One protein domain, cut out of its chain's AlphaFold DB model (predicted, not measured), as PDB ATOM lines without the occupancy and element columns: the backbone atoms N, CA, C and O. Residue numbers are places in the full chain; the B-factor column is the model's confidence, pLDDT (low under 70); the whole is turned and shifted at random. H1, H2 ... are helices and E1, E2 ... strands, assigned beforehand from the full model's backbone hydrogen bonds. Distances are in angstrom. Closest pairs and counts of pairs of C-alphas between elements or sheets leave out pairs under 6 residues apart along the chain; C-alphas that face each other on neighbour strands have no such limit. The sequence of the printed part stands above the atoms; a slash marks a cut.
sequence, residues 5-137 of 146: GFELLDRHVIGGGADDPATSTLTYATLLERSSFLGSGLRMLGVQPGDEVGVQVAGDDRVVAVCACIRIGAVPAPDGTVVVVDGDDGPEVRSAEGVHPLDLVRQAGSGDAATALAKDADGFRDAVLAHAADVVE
ATOM      1  N   GLY A   5     120.396 179.768 121.329       96.88
ATOM      2  CA  GLY A   5     119.357 179.071 120.564       96.88
ATOM      3  C   GLY A   5     119.082 179.719 119.202       96.88
ATOM      4  O   GLY A   5     119.033 179.018 118.192       96.88
ATOM      5  N   PHE A   6     118.986 181.052 119.159       98.31
ATOM      6  CA  PHE A   6     118.805 181.793 117.908       98.31
ATOM      7  C   PHE A   6     120.046 181.712 117.007       98.31
ATOM      8  O   PHE A   6     119.937 181.557 115.789       98.31
ATOM      9  N   GLU A   7     121.241 181.820 117.597       98.00
ATOM     10  CA  GLU A   7     122.508 181.718 116.868       98.00
ATOM     11  C   GLU A   7     122.742 180.323 116.278       98.00
ATOM     12  O   GLU A   7     123.341 180.198 115.210       98.00
ATOM     13  N   LEU A   8     122.275 179.276 116.948       96.50
ATOM     14  CA  LEU A   8     122.470 177.896 116.519       96.50
ATOM     15  C   LEU A   8     121.615 177.510 115.319       96.50
ATOM     16  O   LEU A   8     122.089 176.755 114.477       96.50
ATOM     17  N   LEU A   9     120.369 177.986 115.245       97.88
ATOM     18  CA  LEU A   9     119.394 177.482 114.274       97.88
ATOM     19  C   LEU A   9     118.711 178.605 113.497       97.88
ATOM     20  O   LEU A   9     118.859 178.697 112.277       97.88
ATOM     21  N   ASP A  10     117.987 179.481 114.192       98.31
ATOM     22  CA  ASP A  10     117.091 180.468 113.582       98.31
ATOM     23  C   ASP A  10     117.834 181.375 112.597       98.31
ATOM     24  O   ASP A  10     117.379 181.566 111.468       98.31
ATOM     25  N   ARG A  11     119.023 181.875 112.965       97.88
ATOM     26  CA  ARG A  11     119.813 182.735 112.071       97.88
ATOM     27  C   ARG A  11     120.207 182.039 110.765       97.88
ATOM     28  O   ARG A  11     120.347 182.707 109.744       97.88
ATOM     29  N   HIS A  12     120.417 180.720 110.789       98.19
ATOM     30  CA  HIS A  12     120.825 179.953 109.615       98.19
ATOM     31  C   HIS A  12     119.638 179.714 108.694       98.19
ATOM     32  O   HIS A  12     119.761 179.933 107.491       98.19
ATOM     33  N   VAL A  13     118.476 179.378 109.258       98.25
ATOM     34  CA  VAL A  13     117.226 179.230 108.503       98.25
ATOM     35  C   VAL A  13     116.805 180.565 107.878       98.25
ATOM     36  O   VAL A  13     116.599 180.630 106.668       98.25
ATOM     37  N   ILE A  14     116.777 181.651 108.659       97.62
ATOM     38  CA  ILE A  14     116.472 183.010 108.169       97.62
ATOM     39  C   ILE A  14     117.487 183.450 107.104       97.62
ATOM     40  O   ILE A  14     117.127 184.094 106.121       97.62
ATOM     41  N   GLY A  15     118.755 183.067 107.270       97.56
ATOM     42  CA  GLY A  15     119.839 183.320 106.320       97.56
ATOM     43  C   GLY A  15     119.830 182.432 105.068       97.56
ATOM     44  O   GLY A  15     120.856 182.358 104.389       97.56
ATOM     45  N   GLY A  16     118.727 181.735 104.775       97.75
ATOM     46  CA  GLY A  16     118.562 180.914 103.572       97.75
ATOM     47  C   GLY A  16     119.231 179.539 103.632       97.75
ATOM     48  O   GLY A  16     119.453 178.930 102.594       97.75
ATOM     49  N   GLY A  17     119.590 179.055 104.824       97.81
ATOM     50  CA  GLY A  17     120.177 177.729 105.050       97.81
ATOM     51  C   GLY A  17     119.198 176.665 105.506       97.81
ATOM     52  O   GLY A  17     119.624 175.690 106.108       97.81
ATOM     53  N   ALA A  18     117.901 176.858 105.265       98.12
ATOM     54  CA  ALA A  18     116.848 175.933 105.677       98.12
ATOM     55  C   ALA A  18     117.107 174.485 105.219       98.12
ATOM     56  O   ALA A  18     116.942 173.560 106.014       98.12
ATOM     57  N   ASP A  19     117.560 174.319 103.975       98.56
ATOM     58  CA  ASP A  19     117.794 173.020 103.334       98.56
ATOM     59  C   ASP A  19     119.220 172.485 103.533       98.56
ATOM     60  O   ASP A  19     119.536 171.378 103.093       98.56
ATOM     61  N   ASP A  20     120.094 173.244 104.200       98.38
ATOM     62  CA  ASP A  20     121.448 172.780 104.471       98.38
ATOM     63  C   ASP A  20     121.415 171.617 105.473       98.38
ATOM     64  O   ASP A  20     120.610 171.628 106.413       98.38
ATOM     65  N   PRO A  21     122.313 170.628 105.332       98.44
ATOM     66  CA  PRO A  21     122.407 169.528 106.280       98.44
ATOM     67  C   PRO A  21     122.882 170.023 107.656       98.44
ATOM     68  O   PRO A  21     123.945 170.639 107.782       98.44
ATOM     69  N   ALA A  22     122.106 169.716 108.693       98.44
ATOM     70  CA  ALA A  22     122.468 169.891 110.101       98.44
ATOM     71  C   ALA A  22     123.014 168.590 110.716       98.44
ATOM     72  O   ALA A  22     123.861 168.634 111.604       98.44
ATOM     73  N   THR A  23     122.581 167.438 110.201       98.38
ATOM     74  CA  THR A  23     123.167 166.106 110.441       98.38
ATOM     75  C   THR A  23     123.225 165.346 109.108       98.38
ATOM     76  O   THR A  23     123.009 165.934 108.045       98.38
ATOM     77  N   SER A  24     123.509 164.039 109.120       96.75
ATOM     78  CA  SER A  24     123.382 163.191 107.922       96.75
ATOM     79  C   SER A  24     121.944 163.036 107.413       96.75
ATOM     80  O   SER A  24     121.739 162.608 106.279       96.75
ATOM     81  N   THR A  25     120.959 163.333 108.256       97.88
ATOM     82  CA  THR A  25     119.549 162.942 108.089       97.88
ATOM     83  C   THR A  25     118.587 164.107 108.310       97.88
ATOM     84  O   THR A  25     117.450 164.046 107.843       97.88
ATOM     85  N   LEU A  26     119.032 165.187 108.962       98.44
ATOM     86  CA  LEU A  26     118.242 166.390 109.216       98.44
ATOM     87  C   LEU A  26     118.820 167.612 108.507       98.44
ATOM     88  O   LEU A  26     120.036 167.822 108.487       98.44
ATOM     89  N   THR A  27     117.932 168.466 108.002       98.75
ATOM     90  CA  THR A  27     118.271 169.834 107.598       98.75
ATOM     91  C   THR A  27     118.146 170.798 108.780       98.75
ATOM     92  O   THR A  27     117.536 170.465 109.801       98.75
ATOM     93  N   TYR A  28     118.676 172.020 108.653       98.75
ATOM     94  CA  TYR A  28     118.485 173.065 109.670       98.75
ATOM     95  C   TYR A  28     117.003 173.369 109.924       98.75
ATOM     96  O   TYR A  28     116.625 173.583 111.075       98.75
ATOM     97  N   ALA A  29     116.155 173.359 108.889       98.69
ATOM     98  CA  ALA A  29     114.719 173.574 109.055       98.69
ATOM     99  C   ALA A  29     114.054 172.449 109.860       98.69
ATOM    100  O   ALA A  29     113.306 172.727 110.797       98.69
ATOM    101  N   THR A  30     114.365 171.184 109.556       98.69
ATOM    102  CA  THR A  30     113.818 170.044 110.308       98.69
ATOM    103  C   THR A  30     114.335 170.015 111.746       98.69
ATOM    104  O   THR A  30     113.570 169.727 112.665       98.69
ATOM    105  N   LEU A  31     115.613 170.340 111.971       98.81
ATOM    106  CA  LEU A  31     116.173 170.421 113.320       98.81
ATOM    107  C   LEU A  31     115.524 171.554 114.131       98.81
ATOM    108  O   LEU A  31     115.165 171.344 115.290       98.81
ATOM    109  N   LEU A  32     115.323 172.728 113.526       98.81
ATOM    110  CA  LEU A  32     114.609 173.847 114.143       98.81
ATOM    111  C   LEU A  32     113.187 173.453 114.551       98.81
ATOM    112  O   LEU A  32     112.802 173.663 115.699       98.81
ATOM    113  N   GLU A  33     112.430 172.831 113.647       98.69
ATOM    114  CA  GLU A  33     111.069 172.370 113.928       98.69
ATOM    115  C   GLU A  33     111.049 171.362 115.083       98.69
ATOM    116  O   GLU A  33     110.419 171.604 116.115       98.69
ATOM    117  N   ARG A  34     111.799 170.261 114.965       98.75
ATOM    118  CA  ARG A  34     111.783 169.182 115.961       98.75
ATOM    119  C   ARG A  34     112.244 169.651 117.336       98.75
ATOM    120  O   ARG A  34     111.614 169.299 118.331       98.75
ATOM    121  N   SER A  35     113.306 170.456 117.396       98.81
ATOM    122  CA  SER A  35     113.814 170.993 118.663       98.81
ATOM    123  C   SER A  35     112.864 172.017 119.283       98.81
ATOM    124  O   SER A  35     112.723 172.046 120.502       98.81
ATOM    125  N   SER A  36     112.158 172.816 118.474       98.75
ATOM    126  CA  SER A  36     111.139 173.743 118.978       98.75
ATOM    127  C   SER A  36     109.947 173.018 119.598       98.75
ATOM    128  O   SER A  36     109.484 173.403 120.671       98.75
ATOM    129  N   PHE A  37     109.499 171.929 118.978       98.81
ATOM    130  CA  PHE A  37     108.394 171.128 119.493       98.81
ATOM    131  C   PHE A  37     108.805 170.386 120.763       98.81
ATOM    132  O   PHE A  37     108.104 170.445 121.771       98.81
ATOM    133  N   LEU A  38     109.980 169.746 120.753       98.88
ATOM    134  CA  LEU A  38     110.495 169.071 121.939       98.88
ATOM    135  C   LEU A  38     110.730 170.057 123.090       98.88
ATOM    136  O   LEU A  38     110.372 169.749 124.220       98.88
ATOM    137  N   GLY A  39     111.255 171.255 122.819       98.69
ATOM    138  CA  GLY A  39     111.459 172.284 123.841       98.69
ATOM    139  C   GLY A  39     110.165 172.647 124.573       98.69
ATOM    140  O   GLY A  39     110.149 172.739 125.799       98.69
ATOM    141  N   SER A  40     109.055 172.782 123.848       98.62
ATOM    142  CA  SER A  40     107.748 173.008 124.471       98.62
ATOM    143  C   SER A  40     107.241 171.798 125.243       98.62
ATOM    144  O   SER A  40     106.744 171.964 126.353       98.62
ATOM    145  N   GLY A  41     107.435 170.585 124.719       98.31
ATOM    146  CA  GLY A  41     107.124 169.356 125.452       98.31
ATOM    147  C   GLY A  41     107.887 169.248 126.780       98.31
ATOM    148  O   GLY A  41     107.298 168.918 127.804       98.31
ATOM    149  N   LEU A  42     109.171 169.615 126.805       98.38
ATOM    150  CA  LEU A  42     109.973 169.650 128.032       98.38
ATOM    151  C   LEU A  42     109.458 170.694 129.034       98.38
ATOM    152  O   LEU A  42     109.384 170.409 130.227       98.38
ATOM    153  N   ARG A  43     109.037 171.878 128.568       97.94
ATOM    154  CA  ARG A  43     108.393 172.882 129.437       97.94
ATOM    155  C   ARG A  43     107.087 172.376 130.045       97.94
ATOM    156  O   ARG A  43     106.811 172.678 131.201       97.94
ATOM    157  N   MET A  44     106.296 171.610 129.290       96.75
ATOM    158  CA  MET A  44     105.069 170.985 129.805       96.75
ATOM    159  C   MET A  44     105.362 169.984 130.926       96.75
ATOM    160  O   MET A  44     104.565 169.881 131.848       96.75
ATOM    161  N   LEU A  45     106.523 169.322 130.885       97.12
ATOM    162  CA  LEU A  45     107.035 168.442 131.946       97.12
ATOM    163  C   LEU A  45     107.760 169.203 133.074       97.12
ATOM    164  O   LEU A  45     108.433 168.598 133.908       97.12
ATOM    165  N   GLY A  46     107.651 170.534 133.098       96.88
ATOM    166  CA  GLY A  46     108.127 171.380 134.187       96.88
ATOM    167  C   GLY A  46     109.508 172.006 133.995       96.88
ATOM    168  O   GLY A  46     109.872 172.835 134.825       96.88
ATOM    169  N   VAL A  47     110.244 171.704 132.918       98.00
ATOM    170  CA  VAL A  47     111.589 172.268 132.690       98.00
ATOM    171  C   VAL A  47     111.535 173.791 132.551       98.00
ATOM    172  O   VAL A  47     110.830 174.328 131.689       98.00
ATOM    173  N   GLN A  48     112.317 174.488 133.372       97.00
ATOM    174  CA  GLN A  48     112.466 175.941 133.369       97.00
ATOM    175  C   GLN A  48     113.839 176.377 132.830       97.00
ATOM    176  O   GLN A  48     114.791 175.593 132.805       97.00
ATOM    177  N   PRO A  49     113.988 177.646 132.399       97.00
ATOM    178  CA  PRO A  49     115.302 178.202 132.101       97.00
ATOM    179  C   PRO A  49     116.250 178.081 133.305       97.00
ATOM    180  O   PRO A  49     115.899 178.483 134.413       97.00
ATOM    181  N   GLY A  50     117.462 177.582 133.069       96.31
ATOM    182  CA  GLY A  50     118.478 177.318 134.088       96.31
ATOM    183  C   GLY A  50     118.475 175.892 134.640       96.31
ATOM    184  O   GLY A  50     119.478 175.500 135.231       96.31
ATOM    185  N   ASP A  51     117.413 175.111 134.416       97.88
ATOM    186  CA  ASP A  51     117.382 173.707 134.827       97.88
ATOM    187  C   ASP A  51     118.339 172.860 133.981       97.88
ATOM    188  O   ASP A  51     118.532 173.104 132.785       97.88
ATOM    189  N   GLU A  52     118.897 171.824 134.601       98.44
ATOM    190  CA  GLU A  52     119.661 170.787 133.914       98.44
ATOM    191  C   GLU A  52     118.723 169.693 133.394       98.44
ATOM    192  O   GLU A  52     117.882 169.160 134.127       98.44
ATOM    193  N   VAL A  53     118.883 169.348 132.117       98.75
ATOM    194  CA  VAL A  53     118.176 168.243 131.464       98.75
ATOM    195  C   VAL A  53     119.203 167.188 131.081       98.75
ATOM    196  O   VAL A  53     120.118 167.460 130.299       98.75
ATOM    197  N   GLY A  54     119.033 165.976 131.606       98.75
ATOM    198  CA  GLY A  54     119.887 164.847 131.268       98.75
ATOM    199  C   GLY A  54     119.690 164.449 129.805       98.75
ATOM    200  O   GLY A  54     118.567 164.171 129.394       98.75
ATOM    201  N   VAL A  55     120.757 164.405 129.006       98.69
ATOM    202  CA  VAL A  55     120.699 163.946 127.607       98.69
ATOM    203  C   VAL A  55     121.570 162.703 127.440       98.69
ATOM    204  O   VAL A  55     122.786 162.786 127.282       98.69
ATOM    205  N   GLN A  56     120.919 161.543 127.462       98.25
ATOM    206  CA  GLN A  56     121.507 160.199 127.455       98.25
ATOM    207  C   GLN A  56     121.008 159.368 126.257       98.25
ATOM    208  O   GLN A  56     120.807 158.162 126.363       98.25
ATOM    209  N   VAL A  57     120.780 160.035 125.128       97.69
ATOM    210  CA  VAL A  57     120.466 159.432 123.822       97.69
ATOM    211  C   VAL A  57     121.609 159.699 122.846       97.69
ATOM    212  O   VAL A  57     122.464 160.551 123.106       97.69
ATOM    213  N   ALA A  58     121.632 159.006 121.710       95.69
ATOM    214  CA  ALA A  58     122.627 159.198 120.653       95.69
ATOM    215  C   ALA A  58     122.009 159.711 119.336       95.69
ATOM    216  O   ALA A  58     120.800 159.897 119.215       95.69
ATOM    217  N   GLY A  59     122.862 159.962 118.337       96.75
ATOM    218  CA  GLY A  59     122.436 160.309 116.979       96.75
ATOM    219  C   GLY A  59     121.610 161.596 116.890       96.75
ATOM    220  O   GLY A  59     121.842 162.560 117.623       96.75
ATOM    221  N   ASP A  60     120.646 161.608 115.970       98.06
ATOM    222  CA  ASP A  60     119.775 162.761 115.723       98.06
ATOM    223  C   ASP A  60     118.956 163.160 116.954       98.06
ATOM    224  O   ASP A  60     118.779 164.354 117.200       98.06
ATOM    225  N   ASP A  61     118.492 162.194 117.749       98.44
ATOM    226  CA  ASP A  61     117.685 162.474 118.940       98.44
ATOM    227  C   ASP A  61     118.485 163.265 119.975       98.44
ATOM    228  O   ASP A  61     117.962 164.209 120.572       98.44
ATOM    229  N   ARG A  62     119.790 162.984 120.104       98.44
ATOM    230  CA  ARG A  62     120.696 163.804 120.919       98.44
ATOM    231  C   ARG A  62     120.801 165.229 120.403       98.44
ATOM    232  O   ARG A  62     120.715 166.170 121.191       98.44
ATOM    233  N   VAL A  63     120.985 165.406 119.095       98.81
ATOM    234  CA  VAL A  63     121.109 166.739 118.481       98.81
ATOM    235  C   VAL A  63     119.824 167.546 118.689       98.81
ATOM    236  O   VAL A  63     119.885 168.715 119.080       98.81
ATOM    237  N   VAL A  64     118.661 166.915 118.504       98.88
ATOM    238  CA  VAL A  64     117.344 167.519 118.744       98.88
ATOM    239  C   VAL A  64     117.161 167.878 120.221       98.88
ATOM    240  O   VAL A  64     116.761 169.006 120.510       98.88
ATOM    241  N   ALA A  65     117.485 166.972 121.151       98.81
ATOM    242  CA  ALA A  65     117.347 167.190 122.592       98.81
ATOM    243  C   ALA A  65     118.246 168.322 123.105       98.81
ATOM    244  O   ALA A  65     117.767 169.217 123.803       98.81
ATOM    245  N   VAL A  66     119.522 168.352 122.700       98.88
ATOM    246  CA  VAL A  66     120.452 169.446 123.030       98.88
ATOM    247  C   VAL A  66     119.907 170.784 122.533       98.88
ATOM    248  O   VAL A  66     119.833 171.748 123.296       98.88
ATOM    249  N   CYS A  67     119.472 170.850 121.271       98.88
ATOM    250  CA  CYS A  67     118.914 172.077 120.706       98.88
ATOM    251  C   CYS A  67     117.623 172.508 121.416       98.88
ATOM    252  O   CYS A  67     117.421 173.703 121.636       98.88
ATOM    253  N   ALA A  68     116.770 171.557 121.804       98.81
ATOM    254  CA  ALA A  68     115.541 171.820 122.544       98.81
ATOM    255  C   ALA A  68     115.831 172.451 123.912       98.81
ATOM    256  O   ALA A  68     115.230 173.476 124.238       98.81
ATOM    257  N   CYS A  69     116.796 171.902 124.662       98.75
ATOM    258  CA  CYS A  69     117.238 172.445 125.949       98.75
ATOM    259  C   CYS A  69     117.721 173.889 125.791       98.75
ATOM    260  O   CYS A  69     117.194 174.806 126.425       98.75
ATOM    261  N   ILE A  70     118.652 174.112 124.857       98.62
ATOM    262  CA  ILE A  70     119.244 175.432 124.620       98.62
ATOM    263  C   ILE A  70     118.173 176.461 124.248       98.62
ATOM    264  O   ILE A  70     118.186 177.592 124.733       98.62
ATOM    265  N   ARG A  71     117.213 176.067 123.405       98.06
ATOM    266  CA  ARG A  71     116.137 176.941 122.935       98.06
ATOM    267  C   ARG A  71     115.253 177.445 124.070       98.06
ATOM    268  O   ARG A  71     114.816 178.595 124.022       98.06
ATOM    269  N   ILE A  72     115.015 176.610 125.082       98.25
ATOM    270  CA  ILE A  72     114.206 176.978 126.247       98.25
ATOM    271  C   ILE A  72     115.014 177.572 127.402       98.25
ATOM    272  O   ILE A  72     114.409 177.986 128.387       98.25
ATOM    273  N   GLY A  73     116.338 177.668 127.262       98.00
ATOM    274  CA  GLY A  73     117.253 178.152 128.295       98.00
ATOM    275  C   GLY A  73     117.634 177.110 129.341       98.00
ATOM    276  O   GLY A  73     118.190 177.485 130.366       98.00
ATOM    277  N   ALA A  74     117.325 175.836 129.112       98.44
ATOM    278  CA  ALA A  74     117.794 174.730 129.935       98.44
ATOM    279  C   ALA A  74     119.205 174.299 129.503       98.44
ATOM    280  O   ALA A  74     119.606 174.488 128.348       98.44
ATOM    281  N   VAL A  75     119.959 173.715 130.429       98.50
ATOM    282  CA  VAL A  75     121.331 173.260 130.200       98.50
ATOM    283  C   VAL A  75     121.310 171.755 129.906       98.50
ATOM    284  O   VAL A  75     120.898 170.980 130.769       98.50
ATOM    285  N   PRO A  76     121.736 171.302 128.711       98.50
ATOM    286  CA  PRO A  76     121.936 169.881 128.472       98.50
ATOM    287  C   PRO A  76     123.102 169.393 129.340       98.50
ATOM    288  O   PRO A  76     124.191 169.964 129.294       98.50
ATOM    289  N   ALA A  77     122.876 168.340 130.115       98.00
ATOM    290  CA  ALA A  77     123.827 167.811 131.084       98.00
ATOM    291  C   ALA A  77     123.837 166.268 131.059       98.00
ATOM    292  O   ALA A  77     122.991 165.651 130.404       98.00
ATOM    293  N   PRO A  78     124.792 165.604 131.739       97.12
ATOM    294  CA  PRO A  78     124.799 164.144 131.848       97.12
ATOM    295  C   PRO A  78     123.606 163.579 132.631       97.12
ATOM    296  O   PRO A  78     123.233 162.429 132.414       97.12
ATOM    297  N   ASP A  79     123.021 164.369 133.532       95.56
ATOM    298  CA  ASP A  79     121.883 163.999 134.376       95.56
ATOM    299  C   ASP A  79     120.996 165.232 134.631       95.56
ATOM    300  O   ASP A  79     121.371 166.348 134.270       95.56
ATOM    301  N   GLY A  80     119.817 165.041 135.216       94.06
ATOM    302  CA  GLY A  80     118.883 166.119 135.536       94.06
ATOM    303  C   GLY A  80     117.560 165.602 136.098       94.06
ATOM    304  O   GLY A  80     117.290 164.405 136.109       94.06
ATOM    305  N   THR A  81     116.690 166.508 136.549       92.94
ATOM    306  CA  THR A  81     115.346 166.131 137.041       92.94
ATOM    307  C   THR A  81     114.459 165.583 135.917       92.94
ATOM    308  O   THR A  81     113.569 164.766 136.154       92.94
ATOM    309  N   VAL A  82     114.715 166.036 134.688       98.25
ATOM    310  CA  VAL A  82     114.154 165.480 133.460       98.25
ATOM    311  C   VAL A  82     115.300 164.905 132.642       98.25
ATOM    312  O   VAL A  82     116.310 165.580 132.441       98.25
ATOM    313  N   VAL A  83     115.149 163.669 132.170       98.62
ATOM    314  CA  VAL A  83     116.188 162.956 131.417       98.62
ATOM    315  C   VAL A  83     115.603 162.402 130.126       98.62
ATOM    316  O   VAL A  83     114.621 161.665 130.153       98.62
ATOM    317  N   VAL A  84     116.223 162.734 128.999       98.62
ATOM    318  CA  VAL A  84     115.996 162.101 127.698       98.62
ATOM    319  C   VAL A  84     116.964 160.930 127.573       98.62
ATOM    320  O   VAL A  84     118.175 161.141 127.616       98.62
ATOM    321  N   VAL A  85     116.461 159.707 127.438       98.44
ATOM    322  CA  VAL A  85     117.270 158.476 127.478       98.44
ATOM    323  C   VAL A  85     116.754 157.440 126.485       98.44
ATOM    324  O   VAL A  85     115.578 157.453 126.128       98.44
ATOM    325  N   ASP A  86     117.624 156.534 126.044       97.38
ATOM    326  CA  ASP A  86     117.212 155.358 125.280       97.38
ATOM    327  C   ASP A  86     116.470 154.363 126.197       97.38
ATOM    328  O   ASP A  86     117.016 153.884 127.197       97.38
ATOM    329  N   GLY A  87     115.207 154.079 125.873       92.69
ATOM    330  CA  GLY A  87     114.388 153.037 126.492       92.69
ATOM    331  C   GLY A  87     114.315 151.769 125.636       92.69
ATOM    332  O   GLY A  87     114.846 151.713 124.525       92.69
ATOM    333  N   ASP A  88     113.622 150.747 126.142       90.06
ATOM    334  CA  ASP A  88     113.494 149.446 125.463       90.06
ATOM    335  C   ASP A  88     112.743 149.555 124.121       90.06
ATOM    336  O   ASP A  88     113.096 148.888 123.147       90.06
ATOM    337  N   ASP A  89     111.739 150.434 124.062       91.81
ATOM    338  CA  ASP A  89     110.891 150.670 122.884       91.81
ATOM    339  C   ASP A  89     111.321 151.912 122.073       91.81
ATOM    340  O   ASP A  89     110.602 152.363 121.176       91.81
ATOM    341  N   GLY A  90     112.497 152.472 122.380       95.44
ATOM    342  CA  GLY A  90     113.047 153.680 121.766       95.44
ATOM    343  C   GLY A  90     113.246 154.835 122.757       95.44
ATOM    344  O   GLY A  90     113.081 154.657 123.965       95.44
ATOM    345  N   PRO A  91     113.623 156.029 122.265       98.19
ATOM    346  CA  PRO A  91     113.901 157.180 123.115       98.19
ATOM    347  C   PRO A  91     112.684 157.625 123.931       98.19
ATOM    348  O   PRO A  91     111.569 157.757 123.417       98.19
ATOM    349  N   GLU A  92     112.912 157.937 125.201       98.44
ATOM    350  CA  GLU A  92     111.893 158.359 126.157       98.44
ATOM    351  C   GLU A  92     112.373 159.527 127.026       98.44
ATOM    352  O   GLU A  92     113.566 159.792 127.168       98.44
ATOM    353  N   VAL A  93     111.419 160.243 127.613       98.56
ATOM    354  CA  VAL A  93     111.636 161.304 128.592       98.56
ATOM    355  C   VAL A  93     111.158 160.807 129.947       98.56
ATOM    356  O   VAL A  93     109.981 160.480 130.121       98.56
ATOM    357  N   ARG A  94     112.072 160.765 130.915       98.12
ATOM    358  CA  ARG A  94     111.800 160.434 132.314       98.12
ATOM    359  C   ARG A  94     111.711 161.715 133.124       98.12
ATOM    360  O   ARG A  94     112.579 162.577 133.021       98.12
ATOM    361  N   SER A  95     110.665 161.834 133.927       96.69
ATOM    362  CA  SER A  95     110.422 162.973 134.811       96.69
ATOM    363  C   SER A  95     109.733 162.512 136.098       96.69
ATOM    364  O   SER A  95     109.395 161.335 136.248       96.69
ATOM    365  N   ALA A  96     109.466 163.444 137.014       92.12
ATOM    366  CA  ALA A  96     108.653 163.166 138.197       92.12
ATOM    367  C   ALA A  96     107.207 162.739 137.860       92.12
ATOM    368  O   ALA A  96     106.575 162.061 138.669       92.12
ATOM    369  N   GLU A  97     106.686 163.111 136.684       89.69
ATOM    370  CA  GLU A  97     105.333 162.746 136.236       89.69
ATOM    371  C   GLU A  97     105.256 161.327 135.654       89.69
ATOM    372  O   GLU A  97     104.173 160.740 135.589       89.69
ATOM    373  N   GLY A  98     106.399 160.746 135.279       95.75
ATOM    374  CA  GLY A  98     106.488 159.405 134.717       95.75
ATOM    375  C   GLY A  98     107.464 159.301 133.548       95.75
ATOM    376  O   GLY A  98     108.380 160.113 133.389       95.75
ATOM    377  N   VAL A  99     107.262 158.258 132.743       97.62
ATOM    378  CA  VAL A  99     108.053 157.941 131.551       97.62
ATOM    379  C   VAL A  99     107.172 158.111 130.318       97.62
ATOM    380  O   VAL A  99     106.074 157.554 130.256       97.62
ATOM    381  N   HIS A 100     107.649 158.880 129.342       97.81
ATOM    382  CA  HIS A 100     106.902 159.204 128.129       97.81
ATOM    383  C   HIS A 100     107.770 158.991 126.886       97.81
ATOM    384  O   HIS A 100     108.891 159.491 126.861       97.81
ATOM    385  N   PRO A 101     107.276 158.341 125.818       98.25
ATOM    386  CA  PRO A 101     107.995 158.279 124.547       98.25
ATOM    387  C   PRO A 101     108.380 159.676 124.040       98.25
ATOM    388  O   PRO A 101     107.540 160.583 124.029       98.25
ATOM    389  N   LEU A 102     109.623 159.847 123.582       98.44
ATOM    390  CA  LEU A 102     110.172 161.141 123.154       98.44
ATOM    391  C   LEU A 102     109.312 161.790 122.066       98.44
ATOM    392  O   LEU A 102     109.019 162.985 122.115       98.44
ATOM    393  N   ASP A 103     108.845 160.981 121.114       97.69
ATOM    394  CA  ASP A 103     107.984 161.443 120.031       97.69
ATOM    395  C   ASP A 103     106.623 161.947 120.513       97.69
ATOM    396  O   ASP A 103     106.097 162.898 119.935       97.69
ATOM    397  N   LEU A 104     106.061 161.375 121.584       97.81
ATOM    398  CA  LEU A 104     104.811 161.869 122.164       97.81
ATOM    399  C   LEU A 104     105.019 163.197 122.888       97.81
ATOM    400  O   LEU A 104     104.193 164.095 122.742       97.81
ATOM    401  N   VAL A 105     106.134 163.356 123.608       98.31
ATOM    402  CA  VAL A 105     106.492 164.633 124.251       98.31
ATOM    403  C   VAL A 105     106.701 165.721 123.199       98.31
ATOM    404  O   VAL A 105     106.145 166.814 123.308       98.31
ATOM    405  N   ARG A 106     107.431 165.407 122.123       98.38
ATOM    406  CA  ARG A 106     107.610 166.307 120.980       98.38
ATOM    407  C   ARG A 106     106.271 166.643 120.319       98.38
ATOM    408  O   ARG A 106     106.007 167.809 120.048       98.38
ATOM    409  N   GLN A 107     105.413 165.653 120.074       98.00
ATOM    410  CA  GLN A 107     104.101 165.870 119.462       98.00
ATOM    411  C   GLN A 107     103.188 166.733 120.343       98.00
ATOM    412  O   GLN A 107     102.471 167.579 119.820       98.00
ATOM    413  N   ALA A 108     103.224 166.565 121.667       97.06
ATOM    414  CA  ALA A 108     102.464 167.403 122.593       97.06
ATOM    415  C   ALA A 108     102.878 168.882 122.496       97.06
ATOM    416  O   ALA A 108     102.022 169.767 122.499       97.06
ATOM    417  N   GLY A 109     104.176 169.149 122.323       97.31
ATOM    418  CA  GLY A 109     104.710 170.501 122.164       97.31
ATOM    419  C   GLY A 109     104.488 171.141 120.787       97.31
ATOM    420  O   GLY A 109     104.770 172.327 120.627       97.31
ATOM    421  N   SER A 110     103.964 170.417 119.787       96.25
ATOM    422  CA  SER A 110     103.788 170.970 118.434       96.25
ATOM    423  C   SER A 110     102.698 172.044 118.341       96.25
ATOM    424  O   SER A 110     102.667 172.802 117.375       96.25
ATOM    425  N   GLY A 111     101.778 172.094 119.311       94.50
ATOM    426  CA  GLY A 111     100.697 173.084 119.360       94.50
ATOM    427  C   GLY A 111     101.151 174.490 119.767       94.50
ATOM    428  O   GLY A 111     100.456 175.456 119.467       94.50
ATOM    429  N   ASP A 112     102.311 174.603 120.417       94.50
ATOM    430  CA  ASP A 112     102.904 175.866 120.866       94.50
ATOM    431  C   ASP A 112     104.429 175.765 120.789       94.50
ATOM    432  O   ASP A 112     105.109 175.602 121.797       94.50
ATOM    433  N   ALA A 113     104.976 175.758 119.574       96.38
ATOM    434  CA  ALA A 113     106.399 175.535 119.334       96.38
ATOM    435  C   ALA A 113     107.286 176.562 120.057       96.38
ATOM    436  O   ALA A 113     107.084 177.774 119.943       96.38
ATOM    437  N   ALA A 114     108.323 176.090 120.754       96.56
ATOM    438  CA  ALA A 114     109.182 176.964 121.537       96.56
ATOM    439  C   ALA A 114     109.901 177.974 120.638       96.56
ATOM    440  O   ALA A 114     110.486 177.629 119.608       96.56
ATOM    441  N   THR A 115     109.939 179.230 121.067       95.81
ATOM    442  CA  THR A 115     110.807 180.255 120.487       95.81
ATOM    443  C   THR A 115     112.147 180.279 121.215       95.81
ATOM    444  O   THR A 115     112.218 179.997 122.415       95.81
ATOM    445  N   ALA A 116     113.223 180.602 120.490       95.56
ATOM    446  CA  ALA A 116     114.503 180.887 121.125       95.56
ATOM    447  C   ALA A 116     114.363 182.092 122.068       95.56
ATOM    448  O   ALA A 116     113.656 183.055 121.759       95.56
ATOM    449  N   LEU A 117     115.053 182.047 123.209       95.12
ATOM    450  CA  LEU A 117     115.052 183.152 124.166       95.12
ATOM    451  C   LEU A 117     115.557 184.454 123.529       95.12
ATOM    452  O   LEU A 117     116.365 184.444 122.602       95.12
ATOM    453  N   ALA A 118     115.131 185.601 124.057       94.00
ATOM    454  CA  ALA A 118     115.641 186.893 123.596       94.00
ATOM    455  C   ALA A 118     117.128 187.094 123.952       94.00
ATOM    456  O   ALA A 118     117.875 187.727 123.203       94.00
ATOM    457  N   LYS A 119     117.551 186.562 125.104       94.44
ATOM    458  CA  LYS A 119     118.919 186.622 125.621       94.44
ATOM    459  C   LYS A 119     119.164 185.419 126.532       94.44
ATOM    460  O   LYS A 119     118.253 185.015 127.253       94.44
ATOM    461  N   ASP A 120     120.387 184.905 126.523       95.62
ATOM    462  CA  ASP A 120     120.829 183.896 127.483       95.62
ATOM    463  C   ASP A 120     121.122 184.509 128.860       95.62
ATOM    464  O   ASP A 120     121.466 185.695 128.974       95.62
ATOM    465  N   ALA A 121     121.027 183.684 129.903       94.56
ATOM    466  CA  ALA A 121     121.561 184.017 131.218       94.56
ATOM    467  C   ALA A 121     123.100 184.103 131.179       94.56
ATOM    468  O   ALA A 121     123.756 183.490 130.332       94.56
ATOM    469  N   ASP A 122     123.689 184.859 132.104       95.00
ATOM    470  CA  ASP A 122     125.146 184.970 132.196       95.00
ATOM    471  C   ASP A 122     125.765 183.591 132.507       95.00
ATOM    472  O   ASP A 122     125.256 182.846 133.341       95.00
ATOM    473  N   GLY A 123     126.842 183.225 131.804       95.69
ATOM    474  CA  GLY A 123     127.506 181.919 131.942       95.69
ATOM    475  C   GLY A 123     126.787 180.734 131.279       95.69
ATOM    476  O   GLY A 123     127.370 179.658 131.176       95.69
ATOM    477  N   PHE A 124     125.567 180.919 130.759       97.19
ATOM    478  CA  PHE A 124     124.787 179.848 130.125       97.19
ATOM    479  C   PHE A 124     125.529 179.174 128.967       97.19
ATOM    480  O   PHE A 124     125.588 177.952 128.883       97.19
ATOM    481  N   ARG A 125     126.140 179.974 128.086       97.50
ATOM    482  CA  ARG A 125     126.893 179.458 126.937       97.50
ATOM    483  C   ARG A 125     128.042 178.548 127.368       97.50
ATOM    484  O   ARG A 125     128.231 177.499 126.761       97.50
ATOM    485  N   ASP A 126     128.780 178.938 128.402       97.69
ATOM    486  CA  ASP A 126     129.912 178.159 128.906       97.69
ATOM    487  C   ASP A 126     129.429 176.841 129.526       97.69
ATOM    488  O   ASP A 126     130.016 175.793 129.264       97.69
ATOM    489  N   ALA A 127     128.312 176.875 130.265       97.56
ATOM    490  CA  ALA A 127     127.682 175.678 130.825       97.56
ATOM    491  C   ALA A 127     127.223 174.698 129.731       97.56
ATOM    492  O   ALA A 127     127.502 173.506 129.805       97.56
ATOM    493  N   VAL A 128     126.589 175.201 128.665       98.19
ATOM    494  CA  VAL A 128     126.189 174.382 127.511       98.19
ATOM    495  C   VAL A 128     127.410 173.764 126.820       98.19
ATOM    496  O   VAL A 128     127.418 172.571 126.512       98.19
ATOM    497  N   LEU A 129     128.456 174.556 126.561       97.88
ATOM    498  CA  LEU A 129     129.656 174.076 125.866       97.88
ATOM    499  C   LEU A 129     130.422 173.025 126.681       97.88
ATOM    500  O   LEU A 129     131.038 172.143 126.086       97.88
ATOM    501  N   ALA A 130     130.337 173.052 128.014       97.44
ATOM    502  CA  ALA A 130     130.953 172.035 128.865       97.44
ATOM    503  C   ALA A 130     130.414 170.611 128.613       97.44
ATOM    504  O   ALA A 130     131.132 169.639 128.854       97.44
ATOM    505  N   HIS A 131     129.181 170.477 128.109       97.38
ATOM    506  CA  HIS A 131     128.507 169.183 127.936       97.38
ATOM    507  C   HIS A 131     128.076 168.870 126.497       97.38
ATOM    508  O   HIS A 131     127.830 167.707 126.175       97.38
ATOM    509  N   ALA A 132     127.987 169.881 125.630       98.00
ATOM    510  CA  ALA A 132     127.434 169.733 124.285       98.00
ATOM    511  C   ALA A 132     128.203 170.504 123.192       98.00
ATOM    512  O   ALA A 132     127.635 170.804 122.139       98.00
ATOM    513  N   ALA A 133     129.485 170.838 123.402       98.19
ATOM    514  CA  ALA A 133     130.306 171.509 122.381       98.19
ATOM    515  C   ALA A 133     130.346 170.751 121.042       98.19
ATOM    516  O   ALA A 133     130.324 171.371 119.980       98.19
ATOM    517  N   ASP A 134     130.325 169.420 121.081       97.94
ATOM    518  CA  ASP A 134     130.330 168.556 119.900       97.94
ATOM    519  C   ASP A 134     129.082 168.721 119.011       97.94
ATOM    520  O   ASP A 134     129.160 168.515 117.803       97.94
ATOM    521  N   VAL A 135     127.956 169.166 119.583       98.50
ATOM    522  CA  VAL A 135     126.735 169.534 118.846       98.50
ATOM    523  C   VAL A 135     126.734 171.022 118.502       98.50
ATOM    524  O   VAL A 135     126.418 171.414 117.380       98.50
ATOM    525  N   VAL A 136     127.085 171.867 119.470       98.50
ATOM    526  CA  VAL A 136     126.934 173.323 119.372       98.50
ATOM    527  C   VAL A 136     127.925 173.936 118.386       98.50
ATOM    528  O   VAL A 136     127.543 174.772 117.567       98.50
ATOM    529  N   GLU A 137     129.195 173.536 118.419       98.38
ATOM    530  CA  GLU A 137     130.227 174.152 117.582       98.38
ATOM    531  C   GLU A 137     130.026 173.901 116.077       98.38
ATOM    532  O   GLU A 137     130.149 174.862 115.305       98.38
TER     533      GLU A 137
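AT A GLANCE: This is residues 5 to 137 of the 146 residues of the protein "AMP-binding domain-containing protein" of Aeromicrobium erythreum (UniProt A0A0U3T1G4). A twisted sheet of five strands forms a wall, with H3 packed over one face along E1 and H2 crossing H3 on its far side from the sheet. H4 packs on the same face near E4, H5 sits by the edge strand E2, and H1 lies at the end away from the sheet. The printed part has 133 residues, in chain order H1 H2 E1 H3 E2 E3 E4 E5 H4 H5. The sheet, order E2 E1 E3 E4 E5, is mixed; the class is mixed, helices and strands. The whole is compact, radius of gyration of the C-alphas 13.4 A, spanning 39 by 32 by 27 A.

IN THESE COORDINATES: H1, residues 5 to 17, begins at C-alpha 5 (119.357, 179.071, 120.564). H2, residues 28 to 44, is 24.3 A long. E1 is residues 52 to 56, H3 residues 59 to 72, 20.8 A long, and E2 residues 75 to 77. E3, residues 82 to 87, is 14.3 A long and E4, residues 90 to 95, 16.2 A. E5 is residues 98 to 101 and H4 residues 102 to 111. H5, residues 124 to 137, ends at C-alpha 137 (130.227, 174.152, 117.582).

HOW THE PARTS SIT: E1, H3 and E2 form a strand-helix-strand unit, two parallel neighbour strands with a helix between, its crossover right-handed; N 53 and O 75 are 2.9 A apart. E1 and E3 are parallel, N 56 to O 84 2.8 A. E3, E4 and E5 form a meander, each strand the antiparallel neighbour of the one before, with N 85 to O 92 2.9 A and N 93 to O 100 2.7 A. H3 and the sheet make two layers, helix on one face, at a height over the sheet of 8.8 A. H2 touches H3 at a steep tilt of 62 degrees, closest C-alphas Gly 39 and Ala 68, 4.3 A. H2 and H4 touch, about perpendicular at 89 degrees, closest C-alphas Leu 38 and Arg 106, 4.1 A. H1 and H2, a helical hairpin, touch with closest C-alphas Leu 9 and Leu 32, 6.0 A. H5 touches H3, closest C-alphas Val 63 and Val 135, 6.3 A, and only grazes the sheet. Every O i to N i+4 pair is within hydrogen-bond range in H2 and H3, but 6 of 9 in H1, 5 of 6 in H4 and 7 of 10 in H5.

THE WHOLE: The C-alphas farthest apart, Gly 16 and Ala 96, are 40.2 A apart. The printed part has no cut. The link from H4 to H5 is long, 12 residues. No printed residue is under 70 in pLDDT.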